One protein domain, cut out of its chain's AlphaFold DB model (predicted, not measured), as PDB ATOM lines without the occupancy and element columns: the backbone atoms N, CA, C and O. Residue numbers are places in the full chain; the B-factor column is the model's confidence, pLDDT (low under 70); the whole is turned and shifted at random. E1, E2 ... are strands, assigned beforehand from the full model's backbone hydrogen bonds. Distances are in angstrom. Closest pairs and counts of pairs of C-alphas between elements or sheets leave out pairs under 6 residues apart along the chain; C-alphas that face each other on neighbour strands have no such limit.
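This is residues 24 to 54 and 67 to 113 of the 116 residues of the protein "DUF3048_C domain-containing protein" of Anaerolineae bacterium (UniProt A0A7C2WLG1). A strongly twisted sheet of three strands, E4, E1 and E6, makes the middle of a loosely built model, and the hairpin of E2 and E3 carries on from the end of E1 as an arm. A second small hairpin, E7 and E8, lies over one face of the sheet with a gap between, while E5 and the stretch from residue 77 to 89 lie on the other side. The printed part has 78 residues, with no named helix and eight named strands, E1 to E8 in order along the chain, and the class is all strand. The three-stranded sheet runs E4, E1, E6 and is mixed; the two hairpins are antiparallel. The whole is loose, with a radius of gyration of the C-alphas of 14.5 A and spans of 40 by 37 by 25 A.

Find C-alpha 24 at (-87.177, -13.950, -140.679); from there E1, residues 24 to 29, runs 15.9 A. Beside it look for E4, residues 47 to 54, 21.7 A long, which bends by 53 degrees at residue 50, and for E6, residues 90 to 96, 19.5 A long. E2, residues 31 to 36, and E3, residues 39 to 43, measure 12.5 A and 12.9 A; find C-alpha 36 at (-114.740, -2.247, -132.575). E5 is residues 74 to 76, 6.9 A. E7, residues 100 to 103, spans 9.7 A, and E8, residues 109 to 112, spans 10.0 A, ending at C-alpha 112 at (-93.448, -5.511, -128.676).

Start at E1, the inner strand. E6 is its parallel neighbour at 27 degrees, with N 27 and O 93 2.8 A apart, within hydrogen-bond range. E4 is its antiparallel neighbour at 154 degrees, with N 26 and O 52 at 2.8 A. E1 runs on into E2 across one residue, at 59 degrees. E2 and E3 form a hairpin at 152 degrees, where N 34 and O 40 are 2.8 A apart. The closest C-alphas of E2 and E6 are those of His 31 and Gly 96, at 5.4 A. E7 and E8 form a hairpin at 152 degrees, with N 102 and O 110 at 2.8 A; E7 and E8 are apart from E1, E4 and E6. E5 pairs with no named strand; it is near E4 and apart from E1.

The C-alphas of Asp 37 and Pro 87 are the two farthest apart, at 42.4 A. Residues 55 to 66 are not printed, and C-alphas 54 and 67 stand 23.6 A apart across the cut. Of the links that are printed whole, E5 to E6 is long, with 13 residues, and the others are tight. Mean pLDDT of the printed part is 92.0; look for values under 70 at residues 104 to 106.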
ATOM      1  N   VAL A  24     -86.000 -14.327-141.482       96.31
ATOM      2  CA  VAL A  24     -87.177 -13.950-140.679       96.31
ATOM      3  C   VAL A  24     -87.425 -12.469-140.905       96.31
ATOM      4  O   VAL A  24     -86.499 -11.675-140.782       96.31
ATOM      5  N   ILE A  25     -88.642 -12.103-141.285       97.69
ATOM      6  CA  ILE A  25     -89.001 -10.762-141.738       97.69
ATOM      7  C   ILE A  25     -90.179 -10.286-140.898       97.69
ATOM      8  O   ILE A  25     -91.251 -10.877-140.951       97.69
ATOM      9  N   VAL A  26     -89.991  -9.212-140.141       97.38
ATOM     10  CA  VAL A  26     -91.081  -8.532-139.436       97.38
ATOM     11  C   VAL A  26     -91.466  -7.303-140.247       97.38
ATOM     12  O   VAL A  26     -90.623  -6.434-140.472       97.38
ATOM     13  N   ILE A  27     -92.711  -7.239-140.709       97.75
ATOM     14  CA  ILE A  27     -93.237  -6.157-141.544       97.75
ATOM     15  C   ILE A  27     -94.189  -5.314-140.704       97.75
ATOM     16  O   ILE A  27     -95.182  -5.818-140.183       97.75
ATOM     17  N   PHE A  28     -93.885  -4.024-140.590       97.25
ATOM     18  CA  PHE A  28     -94.697  -3.070-139.850       97.25
ATOM     19  C   PHE A  28     -95.729  -2.469-140.804       97.25
ATOM     20  O   PHE A  28     -95.369  -1.738-141.732       97.25
ATOM     21  N   VAL A  29     -96.999  -2.801-140.585       96.81
ATOM     22  CA  VAL A  29     -98.121  -2.430-141.456       96.81
ATOM     23  C   VAL A  29     -99.205  -1.703-140.662       96.81
ATOM     24  O   VAL A  29     -99.389  -1.983-139.475       96.81
ATOM     25  N   PRO A  30     -99.924  -0.736-141.253       95.56
ATOM     26  CA  PRO A  30    -101.075  -0.147-140.587       95.56
ATOM     27  C   PRO A  30    -102.114  -1.228-140.277       95.56
ATOM     28  O   PRO A  30    -102.498  -2.006-141.150       95.56
ATOM     29  N   HIS A  31    -102.535  -1.278-139.019       94.12
ATOM     30  CA  HIS A  31    -103.748  -1.972-138.610       94.12
ATOM     31  C   HIS A  31    -104.804  -0.894-138.394       94.12
ATOM     32  O   HIS A  31    -104.484   0.172-137.869       94.12
ATOM     33  N   GLU A  32    -106.037  -1.154-138.799       92.19
ATOM     34  CA  GLU A  32    -107.151  -0.223-138.638       92.19
ATOM     35  C   GLU A  32    -108.360  -0.971-138.085       92.19
ATOM     36  O   GLU A  32    -108.601  -2.121-138.442       92.19
ATOM     37  N   TYR A  33    -109.134  -0.332-137.211       90.12
ATOM     38  CA  TYR A  33    -110.392  -0.908-136.750       90.12
ATOM     39  C   TYR A  33    -111.403  -0.921-137.892       90.12
ATOM     40  O   TYR A  33    -111.879   0.128-138.322       90.12
ATOM     41  N   TYR A  34    -111.770  -2.117-138.343       89.31
ATOM     42  CA  TYR A  34    -112.922  -2.298-139.216       89.31
ATOM     43  C   TYR A  34    -114.216  -2.316-138.390       89.31
ATOM     44  O   TYR A  34    -115.191  -1.644-138.724       89.31
ATOM     45  N   LEU A  35    -114.215  -3.059-137.279       89.44
ATOM     46  CA  LEU A  35    -115.278  -3.072-136.273       89.44
ATOM     47  C   LEU A  35    -114.646  -3.076-134.881       89.44
ATOM     48  O   LEU A  35    -113.657  -3.766-134.649       89.44
ATOM     49  N   ALA A  36    -115.218  -2.304-133.957       84.62
ATOM     50  CA  ALA A  36    -114.740  -2.247-132.575       84.62
ATOM     51  C   ALA A  36    -115.346  -3.351-131.689       84.62
ATOM     52  O   ALA A  36    -114.716  -3.761-130.720       84.62
ATOM     53  N   ASP A  37    -116.552  -3.831-132.012       86.56
ATOM     54  CA  ASP A  37    -117.239  -4.895-131.272       86.56
ATOM     55  C   ASP A  37    -118.145  -5.727-132.215       86.56
ATOM     56  O   ASP A  37    -119.122  -5.186-132.747       86.56
ATOM     57  N   PRO A  38    -117.830  -7.013-132.479       85.56
ATOM     58  CA  PRO A  38    -116.590  -7.681-132.083       85.56
ATOM     59  C   PRO A  38    -115.375  -7.016-132.745       85.56
ATOM     60  O   PRO A  38    -115.479  -6.488-133.854       85.56
ATOM     61  N   GLU A  39    -114.228  -7.043-132.067       88.56
ATOM     62  CA  GLU A  39    -112.992  -6.460-132.592       88.56
ATOM     63  C   GLU A  39    -112.577  -7.167-133.888       88.56
ATOM     64  O   GLU A  39    -112.278  -8.363-133.909       88.56
ATOM     65  N   MET A  40    -112.560  -6.405-134.981       91.19
ATOM     66  CA  MET A  40    -112.040  -6.834-136.268       91.19
ATOM     67  C   MET A  40    -111.106  -5.764-136.808       91.19
ATOM     68  O   MET A  40    -111.501  -4.611-136.997       91.19
ATOM     69  N   LEU A  41    -109.870  -6.171-137.072       91.44
ATOM     70  CA  LEU A  41    -108.842  -5.316-137.640       91.44
ATOM     71  C   LEU A  41    -108.726  -5.568-139.142       91.44
ATOM     72  O   LEU A  41    -108.717  -6.717-139.585       91.44
ATOM     73  N   ASP A  42    -108.593  -4.489-139.901       92.75
ATOM     74  CA  ASP A  42    -108.123  -4.518-141.278       92.75
ATOM     75  C   ASP A  42    -106.605  -4.283-141.302       92.75
ATOM     76  O   ASP A  42    -106.087  -3.387-140.630       92.75
ATOM     77  N   ILE A  43    -105.882  -5.116-142.051       93.88
ATOM     78  CA  ILE A  43    -104.420  -5.085-142.154       93.88
ATOM     79  C   ILE A  43    -104.063  -4.533-143.531       93.88
ATOM     80  O   ILE A  43    -104.194  -5.216-144.551       93.88
ATOM     81  N   GLN A  44    -103.564  -3.298-143.569       94.94
ATOM     82  CA  GLN A  44    -103.298  -2.588-144.819       94.94
ATOM     83  C   GLN A  44    -101.984  -3.062-145.454       94.94
ATOM     84  O   GLN A  44    -100.895  -2.580-145.140       94.94
ATOM     85  N   LEU A  45    -102.084  -4.034-146.368       94.69
ATOM     86  CA  LEU A  45    -100.928  -4.654-147.031       94.69
ATOM     87  C   LEU A  45    -100.498  -3.976-148.338       94.69
ATOM     88  O   LEU A  45     -99.481  -4.377-148.900       94.69
ATOM     89  N   ILE A  46    -101.255  -3.002-148.850       96.88
ATOM     90  CA  ILE A  46    -100.845  -2.157-149.980       96.88
ATOM     91  C   ILE A  46    -100.238  -0.886-149.403       96.88
ATOM     92  O   ILE A  46    -100.882  -0.192-148.621       96.88
ATOM     93  N   GLY A  47     -99.008  -0.573-149.789       96.31
ATOM     94  CA  GLY A  47     -98.300   0.587-149.269       96.31
ATOM     95  C   GLY A  47     -96.810   0.341-149.123       96.31
ATOM     96  O   GLY A  47     -96.222  -0.472-149.836       96.31
ATOM     97  N   ARG A  48     -96.204   1.086-148.203       97.19
ATOM     98  CA  ARG A  48     -94.768   1.094-147.946       97.19
ATOM     99  C   ARG A  48     -94.520   1.345-146.466       97.19
ATOM    100  O   ARG A  48     -95.224   2.146-145.854       97.19
ATOM    101  N   GLY A  49     -93.497   0.719-145.899       96.56
ATOM    102  CA  GLY A  49     -93.151   0.923-144.496       96.56
ATOM    103  C   GLY A  49     -91.864   0.221-144.076       96.56
ATOM    104  O   GLY A  49     -91.176  -0.372-144.908       96.56
ATOM    105  N   PRO A  50     -91.499   0.287-142.788       97.06
ATOM    106  CA  PRO A  50     -90.293  -0.356-142.297       97.06
ATOM    107  C   PRO A  50     -90.479  -1.873-142.176       97.06
ATOM    108  O   PRO A  50     -91.558  -2.368-141.850       97.06
ATOM    109  N   ALA A  51     -89.402  -2.618-142.401       97.62
ATOM    110  CA  ALA A  51     -89.315  -4.039-142.100       97.62
ATOM    111  C   ALA A  51     -87.979  -4.369-141.424       97.62
ATOM    112  O   ALA A  51     -86.936  -3.804-141.758       97.62
ATOM    113  N   LEU A  52     -88.010  -5.295-140.467       96.75
ATOM    114  CA  LEU A  52     -86.830  -5.823-139.789       96.75
ATOM    115  C   LEU A  52     -86.548  -7.232-140.308       96.75
ATOM    116  O   LEU A  52     -87.352  -8.142-140.107       96.75
ATOM    117  N   VAL A  53     -85.405  -7.422-140.963       97.12
ATOM    118  CA  VAL A  53     -85.004  -8.714-141.527       97.12
ATOM    119  C   VAL A  53     -83.850  -9.310-140.742       97.12
ATOM    120  O   VAL A  53     -82.781  -8.713-140.644       97.12
ATOM    121  N   PHE A  54     -84.028 -10.535-140.263       95.38
ATOM    122  CA  PHE A  54     -82.969 -11.371-139.717       95.38
ATOM    123  C   PHE A  54     -82.473 -12.336-140.784       95.38
ATOM    124  O   PHE A  54     -83.211 -13.200-141.263       95.38
ATOM    125  N   ILE A  67     -97.203  -2.386-154.247       95.75
ATOM    126  CA  ILE A  67     -97.842  -1.354-155.076       95.75
ATOM    127  C   ILE A  67     -99.345  -1.615-155.253       95.75
ATOM    128  O   ILE A  67    -100.139  -0.680-155.265       95.75
ATOM    129  N   ASP A  68     -99.742  -2.879-155.400       95.25
ATOM    130  CA  ASP A  68    -101.133  -3.279-155.620       95.25
ATOM    131  C   ASP A  68    -101.364  -4.761-155.264       95.25
ATOM    132  O   ASP A  68    -100.443  -5.492-154.887       95.25
ATOM    133  N   LEU A  69    -102.615  -5.215-155.389       93.38
ATOM    134  CA  LEU A  69    -103.021  -6.585-155.060       93.38
ATOM    135  C   LEU A  69    -102.406  -7.656-155.974       93.38
ATOM    136  O   LEU A  69    -102.265  -8.798-155.536       93.38
ATOM    137  N   TYR A  70    -102.020  -7.304-157.200       94.81
ATOM    138  CA  TYR A  70    -101.474  -8.218-158.207       94.81
ATOM    139  C   TYR A  70     -99.956  -8.380-158.102       94.81
ATOM    140  O   TYR A  70     -99.381  -9.263-158.741       94.81
ATOM    141  N   ARG A  71     -99.297  -7.545-157.292       94.12
ATOM    142  CA  ARG A  71     -97.860  -7.602-157.026       94.12
ATOM    143  C   ARG A  71     -97.576  -8.116-155.618       94.12
ATOM    144  O   ARG A  71     -98.329  -7.877-154.674       94.12
ATOM    145  N   GLY A  72     -96.473  -8.850-155.497       93.62
ATOM    146  CA  GLY A  72     -95.940  -9.284-154.208       93.62
ATOM    147  C   GLY A  72     -95.246  -8.145-153.462       93.62
ATOM    148  O   GLY A  72     -94.981  -7.088-154.033       93.62
ATOM    149  N   ILE A  73     -94.932  -8.392-152.191       96.31
ATOM    150  CA  ILE A  73     -94.119  -7.487-151.375       96.31
ATOM    151  C   ILE A  73     -92.675  -7.504-151.892       96.31
ATOM    152  O   ILE A  73     -92.090  -8.573-152.081       96.31
ATOM    153  N   THR A  74     -92.104  -6.324-152.099       97.00
ATOM    154  CA  THR A  74     -90.689  -6.099-152.397       97.00
ATOM    155  C   THR A  74     -89.977  -5.506-151.185       97.00
ATOM    156  O   THR A  74     -90.601  -5.004-150.250       97.00
ATOM    157  N   PHE A  75     -88.648  -5.599-151.190       98.19
ATOM    158  CA  PHE A  75     -87.787  -5.138-150.108       98.19
ATOM    159  C   PHE A  75     -86.662  -4.280-150.675       98.19
ATOM    160  O   PHE A  75     -86.023  -4.670-151.653       98.19
ATOM    161  N   GLU A  76     -86.391  -3.147-150.037       98.19
ATOM    162  CA  GLU A  76     -85.391  -2.169-150.456       98.19
ATOM    163  C   GLU A  76     -84.483  -1.767-149.292       98.19
ATOM    164  O   GLU A  76     -84.927  -1.635-148.149       98.19
ATOM    165  N   THR A  77     -83.207  -1.532-149.581       96.00
ATOM    166  CA  THR A  77     -82.275  -0.889-148.655       96.00
ATOM    167  C   THR A  77     -82.676   0.564-148.387       96.00
ATOM    168  O   THR A  77     -83.494   1.154-149.092       96.00
ATOM    169  N   ASP A  78     -82.042   1.178-147.391       90.50
ATOM    170  CA  ASP A  78     -82.108   2.622-147.139       90.50
ATOM    171  C   ASP A  78     -81.723   3.474-148.363       90.50
ATOM    172  O   ASP A  78     -82.277   4.549-148.579       90.50
ATOM    173  N   SER A  79     -80.818   2.969-149.203       93.31
ATOM    174  CA  SER A  79     -80.410   3.596-150.462       93.31
ATOM    175  C   SER A  79     -81.381   3.368-151.632       93.31
ATOM    176  O   SER A  79     -81.042   3.722-152.762       93.31
ATOM    177  N   GLY A  80     -82.533   2.724-151.409       93.19
ATOM    178  CA  GLY A  80     -83.532   2.423-152.443       93.19
ATOM    179  C   GLY A  80     -83.122   1.321-153.427       93.19
ATOM    180  O   GLY A  80     -83.690   1.221-154.509       93.19
ATOM    181  N   GLN A  81     -82.110   0.515-153.096       97.38
ATOM    182  CA  GLN A  81     -81.711  -0.627-153.923       97.38
ATOM    183  C   GLN A  81     -82.468  -1.881-153.478       97.38
ATOM    184  O   GLN A  81     -82.716  -2.025-152.282       97.38
ATOM    185  N   PRO A  82     -82.781  -2.835-154.374       97.56
ATOM    186  CA  PRO A  82     -83.409  -4.089-153.972       97.56
ATOM    187  C   PRO A  82     -82.603  -4.804-152.880       97.56
ATOM    188  O   PRO A  82     -81.404  -5.049-153.036       97.56
ATOM    189  N   PHE A  83     -83.256  -5.168-151.778       97.69
ATOM    190  CA  PHE A  83     -82.654  -5.965-150.719       97.69
ATOM    191  C   PHE A  83     -82.800  -7.456-151.065       97.69
ATOM    192  O   PHE A  83     -83.915  -7.986-151.053       97.69
ATOM    193  N   PRO A  84     -81.704  -8.173-151.371       96.19
ATOM    194  CA  PRO A  84     -81.800  -9.588-151.700       96.19
ATOM    195  C   PRO A  84     -82.163 -10.381-150.445       96.19
ATOM    196  O   PRO A  84     -81.623 -10.107-149.377       96.19
ATOM    197  N   LEU A  85     -82.993 -11.414-150.564       97.12
ATOM    198  CA  LEU A  85     -83.188 -12.416-149.509       97.12
ATOM    199  C   LEU A  85     -82.232 -13.597-149.711       97.12
ATOM    200  O   LEU A  85     -81.756 -13.850-150.818       97.12
ATOM    201  N   LYS A  86     -81.924 -14.328-148.637       97.50
ATOM    202  CA  LYS A  86     -81.165 -15.578-148.746       97.50
ATOM    203  C   LYS A  86     -82.034 -16.645-149.424       97.50
ATOM    204  O   LYS A  86     -83.196 -16.769-149.033       97.50
ATOM    205  N   PRO A  87     -81.494 -17.449-150.359       97.31
ATOM    206  CA  PRO A  87     -82.207 -18.609-150.883       97.31
ATOM    207  C   PRO A  87     -82.652 -19.557-149.759       97.31
ATOM    208  O   PRO A  87     -81.853 -19.908-148.887       97.31
ATOM    209  N   GLY A  88     -83.917 -19.975-149.792       95.62
ATOM    210  CA  GLY A  88     -84.537 -20.838-148.786       95.62
ATOM    211  C   GLY A  88     -85.842 -20.256-148.243       95.62
ATOM    212  O   GLY A  88     -86.395 -19.312-148.800       95.62
ATOM    213  N   THR A  89     -86.336 -20.836-147.150       95.06
ATOM    214  CA  THR A  89     -87.608 -20.439-146.535       95.06
ATOM    215  C   THR A  89     -87.508 -19.069-145.873       95.06
ATOM    216  O   THR A  89     -86.569 -18.807-145.118       95.06
ATOM    217  N   SER A  90     -88.510 -18.226-146.100       96.06
ATOM    218  CA  SER A  90     -88.708 -16.979-145.363       96.06
ATOM    219  C   SER A  90     -89.919 -17.114-144.449       96.06
ATOM    220  O   SER A  90     -90.962 -17.593-144.887       96.06
ATOM    221  N   TRP A  91     -89.782 -16.680-143.201       95.50
ATOM    222  CA  TRP A  91     -90.907 -16.455-142.297       95.50
ATOM    223  C   TRP A  91     -91.248 -14.968-142.306       95.50
ATOM    224  O   TRP A  91     -90.338 -14.149-142.162       95.50
ATOM    225  N   ILE A  92     -92.522 -14.624-142.484       95.81
ATOM    226  CA  ILE A  92     -92.999 -13.240-142.460       95.81
ATOM    227  C   ILE A  92     -94.004 -13.097-141.322       95.81
ATOM    228  O   ILE A  92     -94.969 -13.851-141.270       95.81
ATOM    229  N   GLU A  93     -93.774 -12.118-140.455       95.31
ATOM    230  CA  GLU A  93     -94.690 -11.702-139.396       95.31
ATOM    231  C   GLU A  93     -95.183 -10.284-139.699       95.31
ATOM    232  O   GLU A  93     -94.367  -9.376-139.880       95.31
ATOM    233  N   PHE A  94     -96.499 -10.078-139.753       95.44
ATOM    234  CA  PHE A  94     -97.094  -8.748-139.891       95.44
ATOM    235  C   PHE A  94     -97.453  -8.211-138.513       95.44
ATOM    236  O   PHE A  94     -98.201  -8.839-137.768       95.44
ATOM    237  N   VAL A  95     -96.925  -7.039-138.177       95.81
ATOM    238  CA  VAL A  95     -97.196  -6.369-136.904       95.81
ATOM    239  C   VAL A  95     -97.748  -4.976-137.157       95.81
ATOM    240  O   VAL A  95     -97.432  -4.350-138.171       95.81
ATOM    241  N   GLY A  96     -98.528  -4.462-136.204       95.38
ATOM    242  CA  GLY A  96     -99.053  -3.104-136.294       95.38
ATOM    243  C   GLY A  96     -97.917  -2.091-136.414       95.38
ATOM    244  O   GLY A  96     -96.879  -2.236-135.766       95.38
ATOM    245  N   SER A  97     -98.105  -1.051-137.223       94.44
ATOM    246  CA  SER A  97     -97.090  -0.019-137.500       94.44
ATOM    247  C   SER A  97     -96.609   0.738-136.255       94.44
ATOM    248  O   SER A  97     -95.526   1.321-136.262       94.44
ATOM    249  N   THR A  98     -97.382   0.687-135.170       92.50
ATOM    250  CA  THR A  98     -97.062   1.253-133.853       92.50
ATOM    251  C   THR A  98     -96.248   0.306-132.962       92.50
ATOM    252  O   THR A  98     -95.790   0.714-131.890       92.50
ATOM    253  N   SER A  99     -96.035  -0.943-133.392       94.00
ATOM    254  CA  SER A  99     -95.197  -1.923-132.698       94.00
ATOM    255  C   SER A  99     -93.753  -1.437-132.606       94.00
ATOM    256  O   SER A  99     -93.255  -0.725-133.478       94.00
ATOM    257  N   ARG A 100     -93.052  -1.832-131.540       90.44
ATOM    258  CA  ARG A 100     -91.710  -1.313-131.242       90.44
ATOM    259  C   ARG A 100     -90.673  -2.413-131.240       90.44
ATOM    260  O   ARG A 100     -90.867  -3.453-130.619       90.44
ATOM    261  N   ILE A 101     -89.555  -2.143-131.903       90.56
ATOM    262  CA  ILE A 101     -88.365  -2.978-131.812       90.56
ATOM    263  C   ILE A 101     -87.678  -2.663-130.483       90.56
ATOM    264  O   ILE A 101     -87.269  -1.529-130.237       90.56
ATOM    265  N   GLU A 102     -87.547  -3.672-129.638       87.06
ATOM    266  CA  GLU A 102     -86.798  -3.628-128.391       87.06
ATOM    267  C   GLU A 102     -85.537  -4.485-128.577       87.06
ATOM    268  O   GLU A 102     -85.598  -5.643-128.994       87.06
ATOM    269  N   ARG A 103     -84.360  -3.906-128.322       74.94
ATOM    270  CA  ARG A 103     -83.092  -4.641-128.377       74.94
ATOM    271  C   ARG A 103     -82.603  -4.900-126.962       74.94
ATOM    272  O   ARG A 103     -82.399  -3.953-126.205       74.94
ATOM    273  N   SER A 104     -82.375  -6.168-126.635       62.69
ATOM    274  CA  SER A 104     -81.621  -6.540-125.439       62.69
ATOM    275  C   SER A 104     -80.117  -6.455-125.717       62.69
ATOM    276  O   SER A 104     -79.669  -6.563-126.863       62.69
ATOM    277  N   THR A 105     -79.323  -6.269-124.666       62.78
ATOM    278  CA  THR A 105     -77.854  -6.209-124.731       62.78
ATOM    279  C   THR A 105     -77.213  -7.507-125.222       62.78
ATOM    280  O   THR A 105     -76.093  -7.473-125.721       62.78
ATOM    281  N   ASP A 106     -77.936  -8.626-125.159       63.47
ATOM    282  CA  ASP A 106     -77.390  -9.976-125.346       63.47
ATOM    283  C   ASP A 106     -77.599 -10.516-126.775       63.47
ATOM    284  O   ASP A 106     -77.886 -11.693-126.974       63.47
ATOM    285  N   ASP A 107     -77.543  -9.639-127.785       72.25
ATOM    286  CA  ASP A 107     -77.853  -9.948-129.197       72.25
ATOM    287  C   ASP A 107     -79.265 -10.516-129.451       72.25
ATOM    288  O   ASP A 107     -79.584 -10.979-130.552       72.25
ATOM    289  N   ALA A 108     -80.150 -10.406-128.462       80.50
ATOM    290  CA  ALA A 108     -81.555 -10.752-128.585       80.50
ATOM    291  C   ALA A 108     -82.382  -9.545-129.051       80.50
ATOM    292  O   ALA A 108     -82.255  -8.427-128.539       80.50
ATOM    293  N   TRP A 109     -83.263  -9.797-130.018       85.56
ATOM    294  CA  TRP A 109     -84.233  -8.833-130.526       85.56
ATOM    295  C   TRP A 109     -85.634  -9.268-130.120       85.56
ATOM    296  O   TRP A 109     -85.989 -10.435-130.280       85.56
ATOM    297  N   SER A 110     -86.437  -8.324-129.645       86.69
ATOM    298  CA  SER A 110     -87.867  -8.501-129.428       86.69
ATOM    299  C   SER A 110     -88.645  -7.425-130.179       86.69
ATOM    300  O   SER A 110     -88.169  -6.313-130.409       86.69
ATOM    301  N   VAL A 111     -89.863  -7.762-130.588       88.31
ATOM    302  CA  VAL A 111     -90.821  -6.789-131.115       88.31
ATOM    303  C   VAL A 111     -92.015  -6.798-130.181       88.31
ATOM    304  O   VAL A 111     -92.689  -7.817-130.041       88.31
ATOM    305  N   ARG A 112     -92.260  -5.673-129.509       88.88
ATOM    306  CA  ARG A 112     -93.448  -5.511-128.676       88.88
ATOM    307  C   ARG A 112     -94.621  -5.168-129.579       88.88
ATOM    308  O   ARG A 112     -94.699  -4.048-130.097       88.88
ATOM    309  N   PHE A 113     -95.502  -6.145-129.760       85.19
ATOM    310  CA  PHE A 113     -96.724  -5.994-130.535       85.19
ATOM    311  C   PHE A 113     -97.633  -4.933-129.912       85.19
ATOM    312  O   PHE A 113     -97.821  -4.910-128.695       85.19
TER     313      PHE A 113